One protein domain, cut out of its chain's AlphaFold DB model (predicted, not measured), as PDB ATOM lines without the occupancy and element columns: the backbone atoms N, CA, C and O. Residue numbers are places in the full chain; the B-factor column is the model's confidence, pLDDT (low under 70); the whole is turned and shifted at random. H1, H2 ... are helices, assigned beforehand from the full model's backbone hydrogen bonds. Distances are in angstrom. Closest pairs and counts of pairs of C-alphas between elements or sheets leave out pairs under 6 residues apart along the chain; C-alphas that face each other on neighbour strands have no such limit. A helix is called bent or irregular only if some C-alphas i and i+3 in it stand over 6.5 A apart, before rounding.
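What this domain is: This is residues 3 to 130 of the 134 residues of an uncharacterized protein of Priestia aryabhattai (UniProt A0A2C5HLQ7). A long, nearly antiparallel helical hairpin, H4 and H5, makes the longest axis, and the short first helix H1 crosses it steeply and lies in the middle, between this hairpin and the pair H2 and H3, which meet as a V. The last short helix, H6, packs by its Ile 129 on the end of H2 at Glu 33, after a long link, residues 110 to 123, that folds back from the end of H5. The printed part has 128 residues with six named helices, H1 to H6 in order along the chain, and no named strand; the class is all helix. The whole is compact, with a radius of gyration of the C-alphas of 14.6 A and spans of 43 by 31 by 28 A.

How they stand to each other: H1, residues 4 to 14, is the hub and touches four other helices. It touches H2, residues 23 to 33, with the closest C-alphas those of Phe 12 and Ile 26, 6.9 A apart; they form a helical hairpin at a shallow tilt of 22 degrees, opposite ways. H1 touches H3, residues 37 to 52, at a steep tilt of 54 degrees, the same way, with the closest C-alphas those of Phe 10 and Ala 44, 4.7 A apart. H2 and H3 are a helical hairpin too, at a steep tilt of 42 degrees, opposite ways; H3 touches H2 with residues 37 to 41 alone, and the closest C-alphas are those of Ala 31 and Gly 37, 4.0 A apart. H4, residues 57 to 82, touches H1 with residues 63 to 67 alone, at a steep tilt of 61 degrees, opposite ways; the closest C-alphas, of Gly 11 and Val 67, are 5.6 A apart. H3 and H4 are close but not clearly touching, with the C-alphas of Phe 52 and Arg 60 closest at 6.4 A. H5, residues 88 to 109, touches H4 along 20 pairs of C-alphas within 8 A, the closest those of Tyr 81 and His 91 at 6.3 A; this helical hairpin has a shallow tilt of 3 degrees, opposite ways. H5 touches H1 with residues 99 to 106 alone, at a steep tilt of 64 degrees, the same way, the closest C-alphas being those of Ala 7 and Thr 103, 5.6 A apart. H6, residues 124 to 130, touches H2 at a steep tilt of 63 degrees, opposite ways, where the C-alphas of Glu 33 and Ile 129 are closest at 5.3 A. H5 and H6 are near each other, with 5 pairs of C-alphas within 10 A. Among the pairs that stay apart are H2 and H4, H3 and H5, and H1 and H6. In H1, H2, H3, H4 and H5 every O i to N i+4 pair is within hydrogen-bond range; in H6 it is 0 of 3, with 2 of 4 O i to N i+3 pairs within range.

Where its parts are: H1 begins at C-alpha 4 (20.007, 45.377, 34.695) and is 15.1 A long from first to last C-alpha. H2 is 15.4 A long. H3 is 20.6 A long and is neither bent nor irregular, but only just: C-alphas 49 and 52 are 6.1 A apart. H4, the longest helix with 26 residues, runs 37.1 A from C-alpha 57 (38.260, 40.190, 50.034). H5 is 31.7 A long. H6, 10.8 A long, ends at C-alpha 130 (5.934, 40.636, 39.825).

The domain as a whole: The two C-alphas farthest apart are those of Pro 54 and Gly 84, 44.0 A. The printed part has no cut. The link from H5 to H6 is long, with 14 residues whose C-alphas lie 13 to 20 A from the mean of all C-alphas; the link from H1 to H2 is short, and those from H2 to H3, H3 to H4 and H4 to H5 are tight. The mean pLDDT of the printed part is 87.2, and residues 117 to 130 are under 70; H6 has a mean of 50.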
ATOM      1  N   LYS A   3      24.164  44.752  32.150       91.81
ATOM      2  CA  LYS A   3      22.782  45.224  31.985       91.81
ATOM      3  C   LYS A   3      21.963  44.913  33.250       91.81
ATOM      4  O   LYS A   3      22.373  44.015  33.988       91.81
ATOM      5  N   PRO A   4      20.822  45.590  33.494       90.94
ATOM      6  CA  PRO A   4      20.007  45.377  34.695       90.94
ATOM      7  C   PRO A   4      19.653  43.910  34.981       90.94
ATOM      8  O   PRO A   4      19.895  43.424  36.085       90.94
ATOM      9  N   ASP A   5      19.183  43.173  33.976       90.62
ATOM     10  CA  ASP A   5      18.802  41.762  34.131       90.62
ATOM     11  C   ASP A   5      20.005  40.885  34.516       90.62
ATOM     12  O   ASP A   5      19.960  40.113  35.477       90.62
ATOM     13  N   THR A   6      21.132  41.069  33.823       94.19
ATOM     14  CA  THR A   6      22.394  40.376  34.115       94.19
ATOM     15  C   THR A   6      22.922  40.736  35.504       94.19
ATOM     16  O   THR A   6      23.442  39.870  36.203       94.19
ATOM     17  N   ALA A   7      22.776  41.994  35.934       93.69
ATOM     18  CA  ALA A   7      23.202  42.461  37.251       93.69
ATOM     19  C   ALA A   7      22.399  41.812  38.387       93.69
ATOM     20  O   ALA A   7      22.988  41.454  39.408       93.69
ATOM     21  N   ILE A   8      21.093  41.592  38.201       92.81
ATOM     22  CA  ILE A   8      20.250  40.879  39.172       92.81
ATOM     23  C   ILE A   8      20.710  39.428  39.324       92.81
ATOM     24  O   ILE A   8      20.981  38.982  40.441       92.81
ATOM     25  N   ILE A   9      20.859  38.699  38.212       95.25
ATOM     26  CA  ILE A   9      21.297  37.295  38.258       95.25
ATOM     27  C   ILE A   9      22.720  37.182  38.818       95.25
ATOM     28  O   ILE A   9      23.016  36.298  39.623       95.25
ATOM     29  N   PHE A  10      23.601  38.119  38.466       96.25
ATOM     30  CA  PHE A  10      24.935  38.228  39.049       96.25
ATOM     31  C   PHE A  10      24.882  38.474  40.564       96.25
ATOM     32  O   PHE A  10      25.654  37.867  41.307       96.25
ATOM     33  N   GLY A  11      23.941  39.299  41.034       94.69
ATOM     34  CA  GLY A  11      23.673  39.520  42.452       94.69
ATOM     35  C   GLY A  11      23.317  38.230  43.190       94.69
ATOM     36  O   GLY A  11      23.950  37.929  44.201       94.69
ATOM     37  N   PHE A  12      22.411  37.415  42.636       93.69
ATOM     38  CA  PHE A  12      22.084  36.102  43.208       93.69
ATOM     39  C   PHE A  12      23.298  35.181  43.289       93.69
ATOM     40  O   PHE A  12      23.469  34.482  44.280       93.69
ATOM     41  N   LEU A  13      24.200  35.211  42.307       94.56
ATOM     42  CA  LEU A  13      25.432  34.417  42.360       94.56
ATOM     43  C   LEU A  13      26.410  34.901  43.455       94.56
ATOM     44  O   LEU A  13      27.210  34.101  43.951       94.56
ATOM     45  N   ILE A  14      26.354  36.180  43.846       94.00
ATOM     46  CA  ILE A  14      27.247  36.823  44.831       94.00
ATOM     47  C   ILE A  14      26.807  36.632  46.289       94.00
ATOM     48  O   ILE A  14      27.666  36.735  47.181       94.00
ATOM     49  N   GLU A  15      25.517  36.391  46.547       87.88
ATOM     50  CA  GLU A  15      24.975  36.286  47.907       87.88
ATOM     51  C   GLU A  15      25.743  35.283  48.792       87.88
ATOM     52  O   GLU A  15      26.475  34.403  48.327       87.88
ATOM     53  N   GLU A  16      25.614  35.447  50.111       76.94
ATOM     54  CA  GLU A  16      26.330  34.627  51.089       76.94
ATOM     55  C   GLU A  16      25.992  33.143  50.925       76.94
ATOM     56  O   GLU A  16      24.830  32.777  50.833       76.94
ATOM     57  N   ALA A  17      26.996  32.264  50.960       73.12
ATOM     58  CA  ALA A  17      26.827  30.845  50.622       73.12
ATOM     59  C   ALA A  17      25.769  30.101  51.465       73.12
ATOM     60  O   ALA A  17      25.266  29.071  51.036       73.12
ATOM     61  N   ALA A  18      25.446  30.604  52.662       73.25
ATOM     62  CA  ALA A  18      24.410  30.044  53.531       73.25
ATOM     63  C   ALA A  18      22.989  30.554  53.223       73.25
ATOM     64  O   ALA A  18      22.023  29.926  53.646       73.25
ATOM     65  N   SER A  19      22.858  31.694  52.541       74.38
ATOM     66  CA  SER A  19      21.578  32.279  52.119       74.38
ATOM     67  C   SER A  19      21.352  32.197  50.611       74.38
ATOM     68  O   SER A  19      20.240  32.439  50.157       74.38
ATOM     69  N   ARG A  20      22.405  31.891  49.847       82.12
ATOM     70  CA  ARG A  20      22.391  31.846  48.393       82.12
ATOM     71  C   ARG A  20      21.622  30.627  47.903       82.12
ATOM     72  O   ARG A  20      21.840  29.520  48.390       82.12
ATOM     73  N   LEU A  21      20.803  30.851  46.883       86.62
ATOM     74  CA  LEU A  21      20.238  29.795  46.051       86.62
ATOM     75  C   LEU A  21      21.345  28.997  45.349       86.62
ATOM     76  O   LEU A  21      22.467  29.486  45.138       86.62
ATOM     77  N   ASP A  22      21.047  27.756  44.985       91.19
ATOM     78  CA  ASP A  22      21.973  26.993  44.162       91.19
ATOM     79  C   ASP A  22      21.994  27.509  42.708       91.19
ATOM     80  O   ASP A  22      21.104  28.230  42.251       91.19
ATOM     81  N   ASP A  23      23.059  27.186  41.968       91.88
ATOM     82  CA  ASP A  23      23.247  27.702  40.605       91.88
ATOM     83  C   ASP A  23      22.124  27.246  39.649       91.88
ATOM     84  O   ASP A  23      21.813  27.956  38.691       91.88
ATOM     85  N   GLN A  24      21.511  26.083  39.895       93.75
ATOM     86  CA  GLN A  24      20.427  25.545  39.075       93.75
ATOM     87  C   GLN A  24      19.115  26.286  39.355       93.75
ATOM     88  O   GLN A  24      18.431  26.675  38.410       93.75
ATOM     89  N   GLU A  25      18.805  26.574  40.618       94.25
ATOM     90  CA  GLU A  25      17.668  27.409  41.017       94.25
ATOM     91  C   GLU A  25      17.780  28.821  40.430       94.25
ATOM     92  O   GLU A  25      16.815  29.354  39.883       94.25
ATOM     93  N   ILE A  26      18.972  29.424  40.478       93.81
ATOM     94  CA  ILE A  26      19.213  30.751  39.890       93.81
ATOM     95  C   ILE A  26      19.013  30.709  38.369       93.81
ATOM     96  O   ILE A  26      18.406  31.623  37.800       93.81
ATOM     97  N   LYS A  27      19.482  29.647  37.702       93.81
ATOM     98  CA  LYS A  27      19.262  29.451  36.263       93.81
ATOM     99  C   LYS A  27      17.773  29.322  35.934       93.81
ATOM    100  O   LYS A  27      17.311  29.924  34.967       93.81
ATOM    101  N   GLU A  28      17.023  28.563  36.727       93.12
ATOM    102  CA  GLU A  28      15.578  28.388  36.551       93.12
ATOM    103  C   GLU A  28      14.807  29.692  36.754       93.12
ATOM    104  O   GLU A  28      13.914  29.999  35.962       93.12
ATOM    105  N   ILE A  29      15.189  30.494  37.754       89.25
ATOM    106  CA  ILE A  29      14.644  31.843  37.949       89.25
ATOM    107  C   ILE A  29      14.900  32.687  36.703       89.25
ATOM    108  O   ILE A  29      13.958  33.242  36.148       89.25
ATOM    109  N   ALA A  30      16.141  32.746  36.216       89.88
ATOM    110  CA  ALA A  30      16.456  33.530  35.028       89.88
ATOM    111  C   ALA A  30      15.607  33.091  33.823       89.88
ATOM    112  O   ALA A  30      14.945  33.920  33.205       89.88
ATOM    113  N   ALA A  31      15.566  31.787  33.529       91.00
ATOM    114  CA  ALA A  31      14.846  31.229  32.384       91.00
ATOM    115  C   ALA A  31      13.327  31.462  32.430       91.00
ATOM    116  O   ALA A  31      12.695  31.600  31.384       91.00
ATOM    117  N   LYS A  32      12.734  31.481  33.627       90.38
ATOM    118  CA  LYS A  32      11.290  31.660  33.806       90.38
ATOM    119  C   LYS A  32      10.865  33.125  33.780       90.38
ATOM    120  O   LYS A  32       9.757  33.430  33.346       90.38
ATOM    121  N   GLU A  33      11.723  34.000  34.284       85.56
ATOM    122  CA  GLU A  33      11.345  35.359  34.660       85.56
ATOM    123  C   GLU A  33      11.874  36.424  33.677       85.56
ATOM    124  O   GLU A  33      11.352  37.535  33.639       85.56
ATOM    125  N   LEU A  34      12.868  36.093  32.843       83.50
ATOM    126  CA  LEU A  34      13.517  37.032  31.922       83.50
ATOM    127  C   LEU A  34      13.412  36.586  30.460       83.50
ATOM    128  O   LEU A  34      13.566  35.408  30.128       83.50
ATOM    129  N   GLU A  35      13.230  37.552  29.558       81.94
ATOM    130  CA  GLU A  35      13.412  37.321  28.126       81.94
ATOM    131  C   GLU A  35      14.880  36.954  27.850       81.94
ATOM    132  O   GLU A  35      15.798  37.646  28.283       81.94
ATOM    133  N   ASN A  36      15.110  35.838  27.150       88.44
ATOM    134  CA  ASN A  36      16.444  35.253  26.955       88.44
ATOM    135  C   ASN A  36      17.165  34.869  28.264       88.44
ATOM    136  O   ASN A  36      18.394  34.884  28.328       88.44
ATOM    137  N   GLY A  37      16.416  34.480  29.300       88.62
ATOM    138  CA  GLY A  37      16.942  34.208  30.637       88.62
ATOM    139  C   GLY A  37      18.123  33.234  30.727       88.62
ATOM    140  O   GLY A  37      19.011  33.439  31.551       88.62
ATOM    141  N   GLU A  38      18.202  32.215  29.863       94.31
ATOM    142  CA  GLU A  38      19.381  31.333  29.823       94.31
ATOM    143  C   GLU A  38      20.656  32.085  29.416       94.31
ATOM    144  O   GLU A  38      21.687  31.932  30.071       94.31
ATOM    145  N   LEU A  39      20.580  32.945  28.395       94.69
ATOM    146  CA  LEU A  39      21.707  33.779  27.967       94.69
ATOM    147  C   LEU A  39      22.086  34.791  29.053       94.69
ATOM    148  O   LEU A  39      23.272  34.999  29.308       94.69
ATOM    149  N   VAL A  40      21.096  35.376  29.736       94.44
ATOM    150  CA  VAL A  40      21.338  36.283  30.870       94.44
ATOM    151  C   VAL A  40      22.083  35.560  31.996       94.44
ATOM    152  O   VAL A  40      23.047  36.093  32.550       94.44
ATOM    153  N   PHE A  41      21.686  34.326  32.319       96.44
ATOM    154  CA  PHE A  41      22.379  33.514  33.317       96.44
ATOM    155  C   PHE A  41      23.810  33.163  32.901       96.44
ATOM    156  O   PHE A  41      24.724  33.228  33.729       96.44
ATOM    157  N   GLU A  42      24.032  32.801  31.637       97.25
ATOM    158  CA  GLU A  42      25.370  32.524  31.110       97.25
ATOM    159  C   GLU A  42      26.276  33.757  31.193       97.25
ATOM    160  O   GLU A  42      27.429  33.655  31.630       97.25
ATOM    161  N   GLU A  43      25.746  34.931  30.853       96.50
ATOM    162  CA  GLU A  43      26.462  36.196  30.966       96.50
ATOM    163  C   GLU A  43      26.794  36.522  32.433       96.50
ATOM    164  O   GLU A  43      27.953  36.784  32.770       96.50
ATOM    165  N   ALA A  44      25.820  36.427  33.341       96.94
ATOM    166  CA  ALA A  44      26.028  36.644  34.772       96.94
ATOM    167  C   ALA A  44      27.052  35.657  35.359       96.94
ATOM    168  O   ALA A  44      27.944  36.047  36.118       96.94
ATOM    169  N   SER A  45      26.987  34.389  34.950       96.88
ATOM    170  CA  SER A  45      27.949  33.346  35.319       96.88
ATOM    171  C   SER A  45      29.358  33.659  34.825       96.88
ATOM    172  O   SER A  45      30.340  33.414  35.535       96.88
ATOM    173  N   TYR A  46      29.482  34.213  33.619       96.69
ATOM    174  CA  TYR A  46      30.752  34.701  33.102       96.69
ATOM    175  C   TYR A  46      31.304  35.838  33.973       96.69
ATOM    176  O   TYR A  46      32.466  35.765  34.384       96.69
ATOM    177  N   PHE A  47      30.486  36.835  34.335       96.88
ATOM    178  CA  PHE A  47      30.911  37.914  35.236       96.88
ATOM    179  C   PHE A  47      31.315  37.385  36.619       96.88
ATOM    180  O   PHE A  47      32.364  37.759  37.148       96.88
ATOM    181  N   TYR A  48      30.547  36.450  37.175       96.56
ATOM    182  CA  TYR A  48      30.850  35.785  38.440       96.56
ATOM    183  C   TYR A  48      32.220  35.108  38.428       96.56
ATOM    184  O   TYR A  48      33.074  35.401  39.271       96.56
ATOM    185  N   LYS A  49      32.476  34.262  37.428       96.50
ATOM    186  CA  LYS A  49      33.742  33.530  37.310       96.50
ATOM    187  C   LYS A  49      34.921  34.449  37.007       96.50
ATOM    188  O   LYS A  49      36.011  34.230  37.529       96.50
ATOM    189  N   ARG A  50      34.713  35.472  36.176       96.00
ATOM    190  CA  ARG A  50      35.776  36.375  35.724       96.00
ATOM    191  C   ARG A  50      36.150  37.434  36.753       96.00
ATOM    192  O   ARG A  50      37.325  37.776  36.841       96.00
ATOM    193  N   PHE A  51      35.183  37.964  37.497       95.88
ATOM    194  CA  PHE A  51      35.405  39.109  38.378       95.88
ATOM    195  C   PHE A  51      35.265  38.760  39.855       95.88
ATOM    196  O   PHE A  51      36.139  39.122  40.634       95.88
ATOM    197  N   PHE A  52      34.221  38.033  40.260       95.44
ATOM    198  CA  PHE A  52      33.961  37.784  41.680       95.44
ATOM    199  C   PHE A  52      34.845  36.677  42.276       95.44
ATOM    200  O   PHE A  52      35.441  36.867  43.337       95.44
ATOM    201  N   ILE A  53      34.979  35.528  41.600       94.12
ATOM    202  CA  ILE A  53      35.815  34.410  42.082       94.12
ATOM    203  C   ILE A  53      37.288  34.805  42.302       94.12
ATOM    204  O   ILE A  53      37.849  34.360  43.304       94.12
ATOM    205  N   PRO A  54      37.941  35.609  41.442       96.69
ATOM    206  CA  PRO A  54      39.317  36.052  41.679       96.69
ATOM    207  C   PRO A  54      39.426  37.365  42.473       96.69
ATOM    208  O   PRO A  54      40.541  37.776  42.786       96.69
ATOM    209  N   ALA A  55      38.313  38.034  42.810       96.31
ATOM    210  CA  ALA A  55      38.342  39.316  43.517       96.31
ATOM    211  C   ALA A  55      39.005  39.219  44.896       96.31
ATOM    212  O   ALA A  55      38.898  38.194  45.590       96.31
ATOM    213  N   SER A  56      39.613  40.335  45.315       97.50
ATOM    214  CA  SER A  56      40.090  40.519  46.685       97.50
ATOM    215  C   SER A  56      38.932  40.455  47.685       97.50
ATOM    216  O   SER A  56      37.762  40.619  47.325       97.50
ATOM    217  N   SER A  57      39.257  40.226  48.958       96.06
ATOM    218  CA  SER A  57      38.260  40.190  50.034       96.06
ATOM    219  C   SER A  57      37.472  41.503  50.111       96.06
ATOM    220  O   SER A  57      36.247  41.496  50.226       96.06
ATOM    221  N   GLU A  58      38.169  42.629  49.955       97.50
ATOM    222  CA  GLU A  58      37.594  43.974  49.995       97.50
ATOM    223  C   GLU A  58      36.581  44.175  48.866       97.50
ATOM    224  O   GLU A  58      35.467  44.637  49.114       97.50
ATOM    225  N   LEU A  59      36.929  43.779  47.637       97.44
ATOM    226  CA  LEU A  59      36.025  43.903  46.494       97.44
ATOM    227  C   LEU A  59      34.816  42.968  46.628       97.44
ATOM    228  O   LEU A  59      33.691  43.398  46.389       97.44
ATOM    229  N   ARG A  60      35.002  41.717  47.072       96.12
ATOM    230  CA  ARG A  60      33.863  40.816  47.325       96.12
ATOM    231  C   ARG A  60      32.929  41.373  48.388       96.12
ATOM    232  O   ARG A  60      31.716  41.295  48.225       96.12
ATOM    233  N   GLN A  61      33.480  41.948  49.455       95.69
ATOM    234  CA  GLN A  61      32.679  42.569  50.500       95.69
ATOM    235  C   GLN A  61      31.910  43.785  49.972       95.69
ATOM    236  O   GLN A  61      30.738  43.941  50.305       95.69
ATOM    237  N   ALA A  62      32.532  44.625  49.140       97.31
ATOM    238  CA  ALA A  62      31.856  45.757  48.509       97.31
ATOM    239  C   ALA A  62      30.698  45.298  47.606       97.31
ATOM    240  O   ALA A  62      29.581  45.783  47.762       97.31
ATOM    241  N   LEU A  63      30.936  44.300  46.749       96.88
ATOM    242  CA  LEU A  63      29.911  43.719  45.875       96.88
ATOM    243  C   LEU A  63      28.741  43.134  46.677       96.88
ATOM    244  O   LEU A  63      27.585  43.412  46.379       96.88
ATOM    245  N   ARG A  64      29.018  42.382  47.747       95.25
ATOM    246  CA  ARG A  64      27.971  41.826  48.620       95.25
ATOM    247  C   ARG A  64      27.168  42.890  49.354       95.25
ATOM    248  O   ARG A  64      25.964  42.730  49.525       95.25
ATOM    249  N   ARG A  65      27.819  43.967  49.805       95.44
ATOM    250  CA  ARG A  65      27.124  45.096  50.440       95.44
ATOM    251  C   ARG A  65      26.167  45.767  49.469       95.44
ATOM    252  O   ARG A  65      25.064  46.101  49.883       95.44
ATOM    253  N   GLU A  66      26.567  45.920  48.211       96.81
ATOM    254  CA  GLU A  66      25.697  46.484  47.182       96.81
ATOM    255  C   GLU A  66      24.494  45.575  46.898       96.81
ATOM    256  O   GLU A  66      23.356  46.035  46.949       96.81
ATOM    257  N   VAL A  67      24.716  44.265  46.739       94.38
ATOM    258  CA  VAL A  67      23.627  43.281  46.575       94.38
ATOM    259  C   VAL A  67      22.647  43.325  47.754       94.38
ATOM    260  O   VAL A  67      21.433  43.393  47.561       94.38
ATOM    261  N   LEU A  68      23.158  43.351  48.990       92.50
ATOM    262  CA  LEU A  68      22.322  43.450  50.188       92.50
ATOM    263  C   LEU A  68      21.552  44.780  50.245       92.50
ATOM    264  O   LEU A  68      20.377  44.798  50.612       92.50
ATOM    265  N   SER A  69      22.203  45.886  49.886       94.38
ATOM    266  CA  SER A  69      21.606  47.224  49.834       94.38
ATOM    267  C   SER A  69      20.420  47.273  48.868       94.38
ATOM    268  O   SER A  69      19.330  47.720  49.247       94.38
ATOM    269  N   LEU A  70      20.591  46.728  47.657       93.62
ATOM    270  CA  LEU A  70      19.512  46.603  46.683       93.62
ATOM    271  C   LEU A  70      18.378  45.729  47.229       93.62
ATOM    272  O   LEU A  70      17.223  46.151  47.213       93.62
ATOM    273  N   HIS A  71      18.685  44.553  47.787       90.31
ATOM    274  CA  HIS A  71      17.675  43.644  48.340       90.31
ATOM    275  C   HIS A  71      16.806  44.312  49.421       90.31
ATOM    276  O   HIS A  71      15.576  44.194  49.416       90.31
ATOM    277  N   LEU A  72      17.428  45.044  50.351       90.88
ATOM    278  CA  LEU A  72      16.714  45.771  51.403       90.88
ATOM    279  C   LEU A  72      15.834  46.885  50.824       90.88
ATOM    280  O   LEU A  72      14.675  47.015  51.221       90.88
ATOM    281  N   THR A  73      16.360  47.642  49.862       92.94
ATOM    282  CA  THR A  73      15.638  48.726  49.183       92.94
ATOM    283  C   THR A  73      14.416  48.196  48.430       92.94
ATOM    284  O   THR A  73      13.301  48.683  48.626       92.94
ATOM    285  N   LEU A  74      14.578  47.128  47.644       90.31
ATOM    286  CA  LEU A  74      13.475  46.498  46.915       90.31
ATOM    287  C   LEU A  74      12.404  45.942  47.864       90.31
ATOM    288  O   LEU A  74      11.208  46.081  47.601       90.31
ATOM    289  N   ASN A  75      12.796  45.377  49.010       88.88
ATOM    290  CA  ASN A  75      11.838  44.939  50.026       88.88
ATOM    291  C   ASN A  75      11.046  46.102  50.641       88.88
ATOM    292  O   ASN A  75       9.847  45.955  50.878       88.88
ATOM    293  N   GLN A  76      11.675  47.253  50.882       92.19
ATOM    294  CA  GLN A  76      10.974  48.448  51.366       92.19
ATOM    295  C   GLN A  76       9.953  48.948  50.339       92.19
ATOM    296  O   GLN A  76       8.801  49.194  50.699       92.19
ATOM    297  N   ILE A  77      10.343  49.018  49.063       89.06
ATOM    298  CA  ILE A  77       9.465  49.415  47.952       89.06
ATOM    299  C   ILE A  77       8.275  48.448  47.826       89.06
ATOM    300  O   ILE A  77       7.125  48.880  47.715       89.06
ATOM    301  N   LYS A  78       8.523  47.135  47.918       88.50
ATOM    302  CA  LYS A  78       7.480  46.095  47.926       88.50
ATOM    303  C   LYS A  78       6.506  46.262  49.093       88.50
ATOM    304  O   LYS A  78       5.295  46.192  48.898       88.50
ATOM    305  N   ASN A  79       7.015  46.508  50.298       87.69
ATOM    306  CA  ASN A  79       6.181  46.677  51.490       87.69
ATOM    307  C   ASN A  79       5.328  47.955  51.423       87.69
ATOM    308  O   ASN A  79       4.165  47.929  51.826       87.69
ATOM    309  N   ALA A  80       5.870  49.050  50.881       88.00
ATOM    310  CA  ALA A  80       5.138  50.300  50.664       88.00
ATOM    311  C   ALA A  80       4.026  50.170  49.608       88.00
ATOM    312  O   ALA A  80       2.997  50.835  49.697       88.00
ATOM    313  N   TYR A  81       4.203  49.301  48.614       88.25
ATOM    314  CA  TYR A  81       3.128  48.959  47.686       88.25
ATOM    315  C   TYR A  81       2.071  48.066  48.353       88.25
ATOM    316  O   TYR A  81       0.881  48.372  48.301       88.25
ATOM    317  N   GLY A  82       2.499  47.014  49.060       86.88
ATOM    318  CA  GLY A  82       1.597  46.070  49.730       86.88
ATOM    319  C   GLY A  82       0.721  46.688  50.827       86.88
ATOM    320  O   GLY A  82      -0.374  46.193  51.079       86.88
ATOM    321  N   ASN A  83       1.161  47.781  51.457       92.38
ATOM    322  CA  ASN A  83       0.383  48.504  52.470       92.38
ATOM    323  C   ASN A  83      -0.466  49.662  51.900       92.38
ATOM    324  O   ASN A  83      -1.071  50.406  52.670       92.38
ATOM    325  N   GLY A  84      -0.500  49.836  50.573       89.81
ATOM    326  CA  GLY A  84      -1.276  50.879  49.897       89.81
ATOM    327  C   GLY A  84      -0.679  52.291  49.961       89.81
ATOM    328  O   GLY A  84      -1.324  53.235  49.510       89.81
ATOM    329  N   SER A  85       0.543  52.459  50.477       84.25
ATOM    330  CA  SER A  85       1.221  53.768  50.558       84.25
ATOM    331  C   SER A  85       1.826  54.223  49.226       84.25
ATOM    332  O   SER A  85       2.392  55.312  49.142       84.25
ATOM    333  N   MET A  86       1.739  53.398  48.180       86.94
ATOM    334  CA  MET A  86       2.363  53.639  46.884       86.94
ATOM    335  C   MET A  86       1.465  53.168  45.741       86.94
ATOM    336  O   MET A  86       0.893  52.081  45.795       86.94
ATOM    337  N   SER A  87       1.358  53.970  44.677       87.19
ATOM    338  CA  SER A  87       0.647  53.557  43.463       87.19
ATOM    339  C   SER A  87       1.455  52.514  42.685       87.19
ATOM    340  O   SER A  87       2.681  52.478  42.766       87.19
ATOM    341  N   LYS A  88       0.781  51.702  41.864       83.19
ATOM    342  CA  LYS A  88       1.442  50.708  41.000       83.19
ATOM    343  C   LYS A  88       2.515  51.335  40.095       83.19
ATOM    344  O   LYS A  88       3.604  50.791  39.973       83.19
ATOM    345  N   ILE A  89       2.226  52.501  39.511       81.12
ATOM    346  CA  ILE A  89       3.165  53.219  38.632       81.12
ATOM    347  C   ILE A  89       4.392  53.693  39.421       81.12
ATOM    348  O   ILE A  89       5.519  53.509  38.972       81.12
ATOM    349  N   ALA A  90       4.190  54.265  40.613       80.56
ATOM    350  CA  ALA A  90       5.294  54.710  41.463       80.56
ATOM    351  C   ALA A  90       6.166  53.532  41.927       80.56
ATOM    352  O   ALA A  90       7.389  53.629  41.887       80.56
ATOM    353  N   HIS A  91       5.539  52.412  42.293       84.44
ATOM    354  CA  HIS A  91       6.219  51.175  42.671       84.44
ATOM    355  C   HIS A  91       7.150  50.669  41.564       84.44
ATOM    356  O   HIS A  91       8.322  50.393  41.811       84.44
ATOM    357  N   MET A  92       6.654  50.627  40.328       82.62
ATOM    358  CA  MET A  92       7.443  50.197  39.176       82.62
ATOM    359  C   MET A  92       8.618  51.128  38.880       82.62
ATOM    360  O   MET A  92       9.739  50.652  38.726       82.62
ATOM    361  N   HIS A  93       8.385  52.444  38.821       81.50
ATOM    362  CA  HIS A  93       9.459  53.399  38.534       81.50
ATOM    363  C   HIS A  93      10.571  53.350  39.585       81.50
ATOM    364  O   HIS A  93      11.739  53.487  39.238       81.50
ATOM    365  N   GLN A  94      10.228  53.120  40.855       87.06
ATOM    366  CA  GLN A  94      11.232  52.987  41.907       87.06
ATOM    367  C   GLN A  94      12.048  51.698  41.794       87.06
ATOM    368  O   GLN A  94      13.260  51.750  41.974       87.06
ATOM    369  N   ILE A  95      11.422  50.562  41.464       88.00
ATOM    370  CA  ILE A  95      12.164  49.313  41.227       88.00
ATOM    371  C   ILE A  95      13.169  49.499  40.088       88.00
ATOM    372  O   ILE A  95      14.329  49.119  40.241       88.00
ATOM    373  N   ILE A  96      12.742  50.106  38.976       84.75
ATOM    374  CA  ILE A  96      13.608  50.357  37.817       84.75
ATOM    375  C   ILE A  96      14.776  51.256  38.224       84.75
ATOM    376  O   ILE A  96      15.929  50.852  38.095       84.75
ATOM    377  N   ALA A  97      14.484  52.424  38.802       88.38
ATOM    378  CA  ALA A  97      15.506  53.398  39.166       88.38
ATOM    379  C   ALA A  97      16.553  52.825  40.137       88.38
ATOM    380  O   ALA A  97      17.752  53.041  39.958       88.38
ATOM    381  N   GLU A  98      16.129  52.070  41.155       93.19
ATOM    382  CA  GLU A  98      17.065  51.475  42.115       93.19
ATOM    383  C   GLU A  98      17.853  50.303  41.513       93.19
ATOM    384  O   GLU A  98      19.033  50.134  41.826       93.19
ATOM    385  N   THR A  99      17.260  49.538  40.591       91.56
ATOM    386  CA  THR A  99      17.966  48.458  39.883       91.56
ATOM    387  C   THR A  99      19.027  49.013  38.932       91.56
ATOM    388  O   THR A  99      20.155  48.518  38.913       91.56
ATOM    389  N   GLU A 100      18.718  50.059  38.166       91.62
ATOM    390  CA  GLU A 100      19.681  50.715  37.268       91.62
ATOM    391  C   GLU A 100      20.829  51.355  38.047       91.62
ATOM    392  O   GLU A 100      22.003  51.201  37.700       91.62
ATOM    393  N   LYS A 101      20.502  52.028  39.151       93.25
ATOM    394  CA  LYS A 101      21.491  52.605  40.059       93.25
ATOM    395  C   LYS A 101      22.419  51.537  40.632       93.25
ATOM    396  O   LYS A 101      23.635  51.716  40.587       93.25
ATOM    397  N   SER A 102      21.870  50.420  41.108       95.44
ATOM    398  CA  SER A 102      22.674  49.311  41.629       95.44
ATOM    399  C   SER A 102      23.518  48.647  40.538       95.44
ATOM    400  O   SER A 102      24.701  48.385  40.735       95.44
ATOM    401  N   THR A 103      22.969  48.482  39.332       95.56
ATOM    402  CA  THR A 103      23.711  48.001  38.151       95.56
ATOM    403  C   THR A 103      24.929  48.874  37.867       95.56
ATOM    404  O   THR A 103      26.024  48.372  37.618       95.56
ATOM    405  N   ASN A 104      24.759  50.192  37.945       95.62
ATOM    406  CA  ASN A 104      25.834  51.150  37.736       95.62
ATOM    407  C   ASN A 104      26.864  51.158  38.865       95.62
ATOM    408  O   ASN A 104      28.058  51.289  38.592       95.62
ATOM    409  N   GLU A 105      26.446  50.935  40.106       98.00
ATOM    410  CA  GLU A 105      27.374  50.752  41.220       98.00
ATOM    411  C   GLU A 105      28.190  49.459  41.074       98.00
ATOM    412  O   GLU A 105      29.413  49.473  41.235       98.00
ATOM    413  N   LEU A 106      27.561  48.355  40.663       97.81
ATOM    414  CA  LEU A 106      28.259  47.109  40.338       97.81
ATOM    415  C   LEU A 106      29.236  47.302  39.168       97.81
ATOM    416  O   LEU A 106      30.392  46.889  39.265       97.81
ATOM    417  N   ASN A 107      28.823  47.979  38.091       96.69
ATOM    418  CA  ASN A 107      29.712  48.328  36.979       96.69
ATOM    419  C   ASN A 107      30.916  49.152  37.458       96.69
ATOM    420  O   ASN A 107      32.049  48.835  37.097       96.69
ATOM    421  N   ARG A 108      30.700  50.146  38.329       97.88
ATOM    422  CA  ARG A 108      31.764  50.965  38.922       97.88
ATOM    423  C   ARG A 108      32.740  50.124  39.747       97.88
ATOM    424  O   ARG A 108      33.950  50.258  39.574       97.88
ATOM    425  N   LEU A 109      32.236  49.245  40.617       97.62
ATOM    426  CA  LEU A 109      33.056  48.352  41.447       97.62
ATOM    427  C   LEU A 109      33.899  47.385  40.604       97.62
ATOM    428  O   LEU A 109      35.027  47.062  40.975       97.62
ATOM    429  N   LEU A 110      33.371  46.953  39.461       96.38
ATOM    430  CA  LEU A 110      34.047  46.059  38.521       96.38
ATOM    431  C   LEU A 110      34.894  46.787  37.464       96.38
ATOM    432  O   LEU A 110      35.482  46.129  36.604       96.38
ATOM    433  N   ASN A 111      34.972  48.121  37.522       96.19
ATOM    434  CA  ASN A 111      35.638  48.968  36.529       96.19
ATOM    435  C   ASN A 111      35.152  48.705  35.085       96.19
ATOM    436  O   ASN A 111      35.938  48.562  34.146       96.19
ATOM    437  N   LEU A 112      33.835  48.596  34.924       94.88
ATOM    438  CA  LEU A 112      33.128  48.455  33.654       94.88
ATOM    439  C   LEU A 112      32.500  49.795  33.246       94.88
ATOM    440  O   LEU A 112      32.323  50.689  34.070       94.88
ATOM    441  N   ALA A 113      32.131  49.921  31.968       94.00
ATOM    442  CA  ALA A 113      31.340  51.058  31.502       94.00
ATOM    443  C   ALA A 113      29.980  51.123  32.221       94.00
ATOM    444  O   ALA A 113      29.414  50.080  32.562       94.00
ATOM    445  N   PHE A 114      29.484  52.345  32.426       89.75
ATOM    446  CA  PHE A 114      28.152  52.606  32.964       89.75
ATOM    447  C   PHE A 114      27.077  52.217  31.953       89.75
ATOM    448  O   PHE A 114      27.242  52.428  30.755       89.75
ATOM    449  N   TYR A 115      25.977  51.680  32.465       87.06
ATOM    450  CA  TYR A 115      24.733  51.506  31.739       87.06
ATOM    451  C   TYR A 115      24.027  52.858  31.616       87.06
ATOM    452  O   TYR A 115      23.682  53.478  32.625       87.06
ATOM    453  N   GLU A 116      23.851  53.310  30.373       81.19
ATOM    454  CA  GLU A 116      23.281  54.621  30.025       81.19
ATOM    455  C   GLU A 116      21.763  54.578  29.771       81.19
ATOM    456  O   GLU A 116      21.173  55.605  29.452       81.19
ATOM    457  N   GLY A 117      21.127  53.415  29.946       69.94
ATOM    458  CA  GLY A 117      19.746  53.193  29.521       69.94
ATOM    459  C   GLY A 117      19.659  52.766  28.054       69.94
ATOM    460  O   GLY A 117      20.504  53.120  27.234       69.94
ATOM    461  N   GLU A 118      18.635  51.991  27.710       62.72
ATOM    462  CA  GLU A 118      18.171  51.850  26.328       62.72
ATOM    463  C   GLU A 118      16.811  52.564  26.251       62.72
ATOM    464  O   GLU A 118      15.930  52.278  27.064       62.72
ATOM    465  N   ASP A 119      16.633  53.484  25.292       47.94
ATOM    466  CA  ASP A 119      15.386  54.262  25.110       47.94
ATOM    467  C   ASP A 119      14.139  53.362  24.914       47.94
ATOM    468  O   ASP A 119      13.011  53.802  25.132       47.94
ATOM    469  N   ASP A 120      14.350  52.085  24.567       47.47
ATOM    470  CA  ASP A 120      13.332  51.071  24.267       47.47
ATOM    471  C   ASP A 120      13.156  49.988  25.358       47.47
ATOM    472  O   ASP A 120      12.610  48.916  25.074       47.47
ATOM    473  N   GLN A 121      13.550  50.214  26.623       49.69
ATOM    474  CA  GLN A 121      13.249  49.259  27.710       49.69
ATOM    475  C   GLN A 121      11.753  49.221  28.072       49.69
ATOM    476  O   GLN A 121      11.283  49.700  29.105       49.69
ATOM    477  N   THR A 122      10.981  48.558  27.220       49.38
ATOM    478  CA  THR A 122       9.613  48.131  27.484       49.38
ATOM    479  C   THR A 122       9.642  46.841  28.302       49.38
ATOM    480  O   THR A 122       9.571  45.755  27.754       49.38
ATOM    481  N   TYR A 123       9.759  46.969  29.628       54.47
ATOM    482  CA  TYR A 123       8.777  46.522  30.640       54.47
ATOM    483  C   TYR A 123       8.136  45.099  30.602       54.47
ATOM    484  O   TYR A 123       7.547  44.686  31.602       54.47
ATOM    485  N   ALA A 124       8.221  44.312  29.529       49.31
ATOM    486  CA  ALA A 124       7.531  43.031  29.381       49.31
ATOM    487  C   ALA A 124       8.127  41.928  30.274       49.31
ATOM    488  O   ALA A 124       7.373  41.169  30.883       49.31
ATOM    489  N   SER A 125       9.454  41.883  30.430       47.03
ATOM    490  CA  SER A 125      10.141  40.889  31.273       47.03
ATOM    491  C   SER A 125       9.906  41.137  32.768       47.03
ATOM    492  O   SER A 125       9.433  40.255  33.477       47.03
ATOM    493  N   PHE A 126      10.103  42.375  33.244       50.09
ATOM    494  CA  PHE A 126       9.952  42.729  34.665       50.09
ATOM    495  C   PHE A 126       8.526  42.554  35.199       50.09
ATOM    496  O   PHE A 126       8.338  42.195  36.361       50.09
ATOM    497  N   MET A 127       7.503  42.778  34.371       53.34
ATOM    498  CA  MET A 127       6.125  42.579  34.809       53.34
ATOM    499  C   MET A 127       5.760  41.120  35.026       53.34
ATOM    500  O   MET A 127       4.958  40.853  35.917       53.34
ATOM    501  N   ASN A 128       6.340  40.172  34.296       50.50
ATOM    502  CA  ASN A 128       6.018  38.759  34.500       50.50
ATOM    503  C   ASN A 128       6.492  38.248  35.871       50.50
ATOM    504  O   ASN A 128       5.753  37.504  36.519       50.50
ATOM    505  N   ILE A 129       7.620  38.768  36.366       50.28
ATOM    506  CA  ILE A 129       8.202  38.418  37.675       50.28
ATOM    507  C   ILE A 129       7.311  38.847  38.842       50.28
ATOM    508  O   ILE A 129       7.170  38.136  39.838       50.28
ATOM    509  N   PHE A 130       6.673  40.014  38.722       51.88
ATOM    510  CA  PHE A 130       5.934  40.636  39.825       51.88
ATOM    511  C   PHE A 130       4.404  40.612  39.662       51.88
ATOM    512  O   PHE A 130       3.694  40.977  40.600       51.88
TER     513      PHE A 130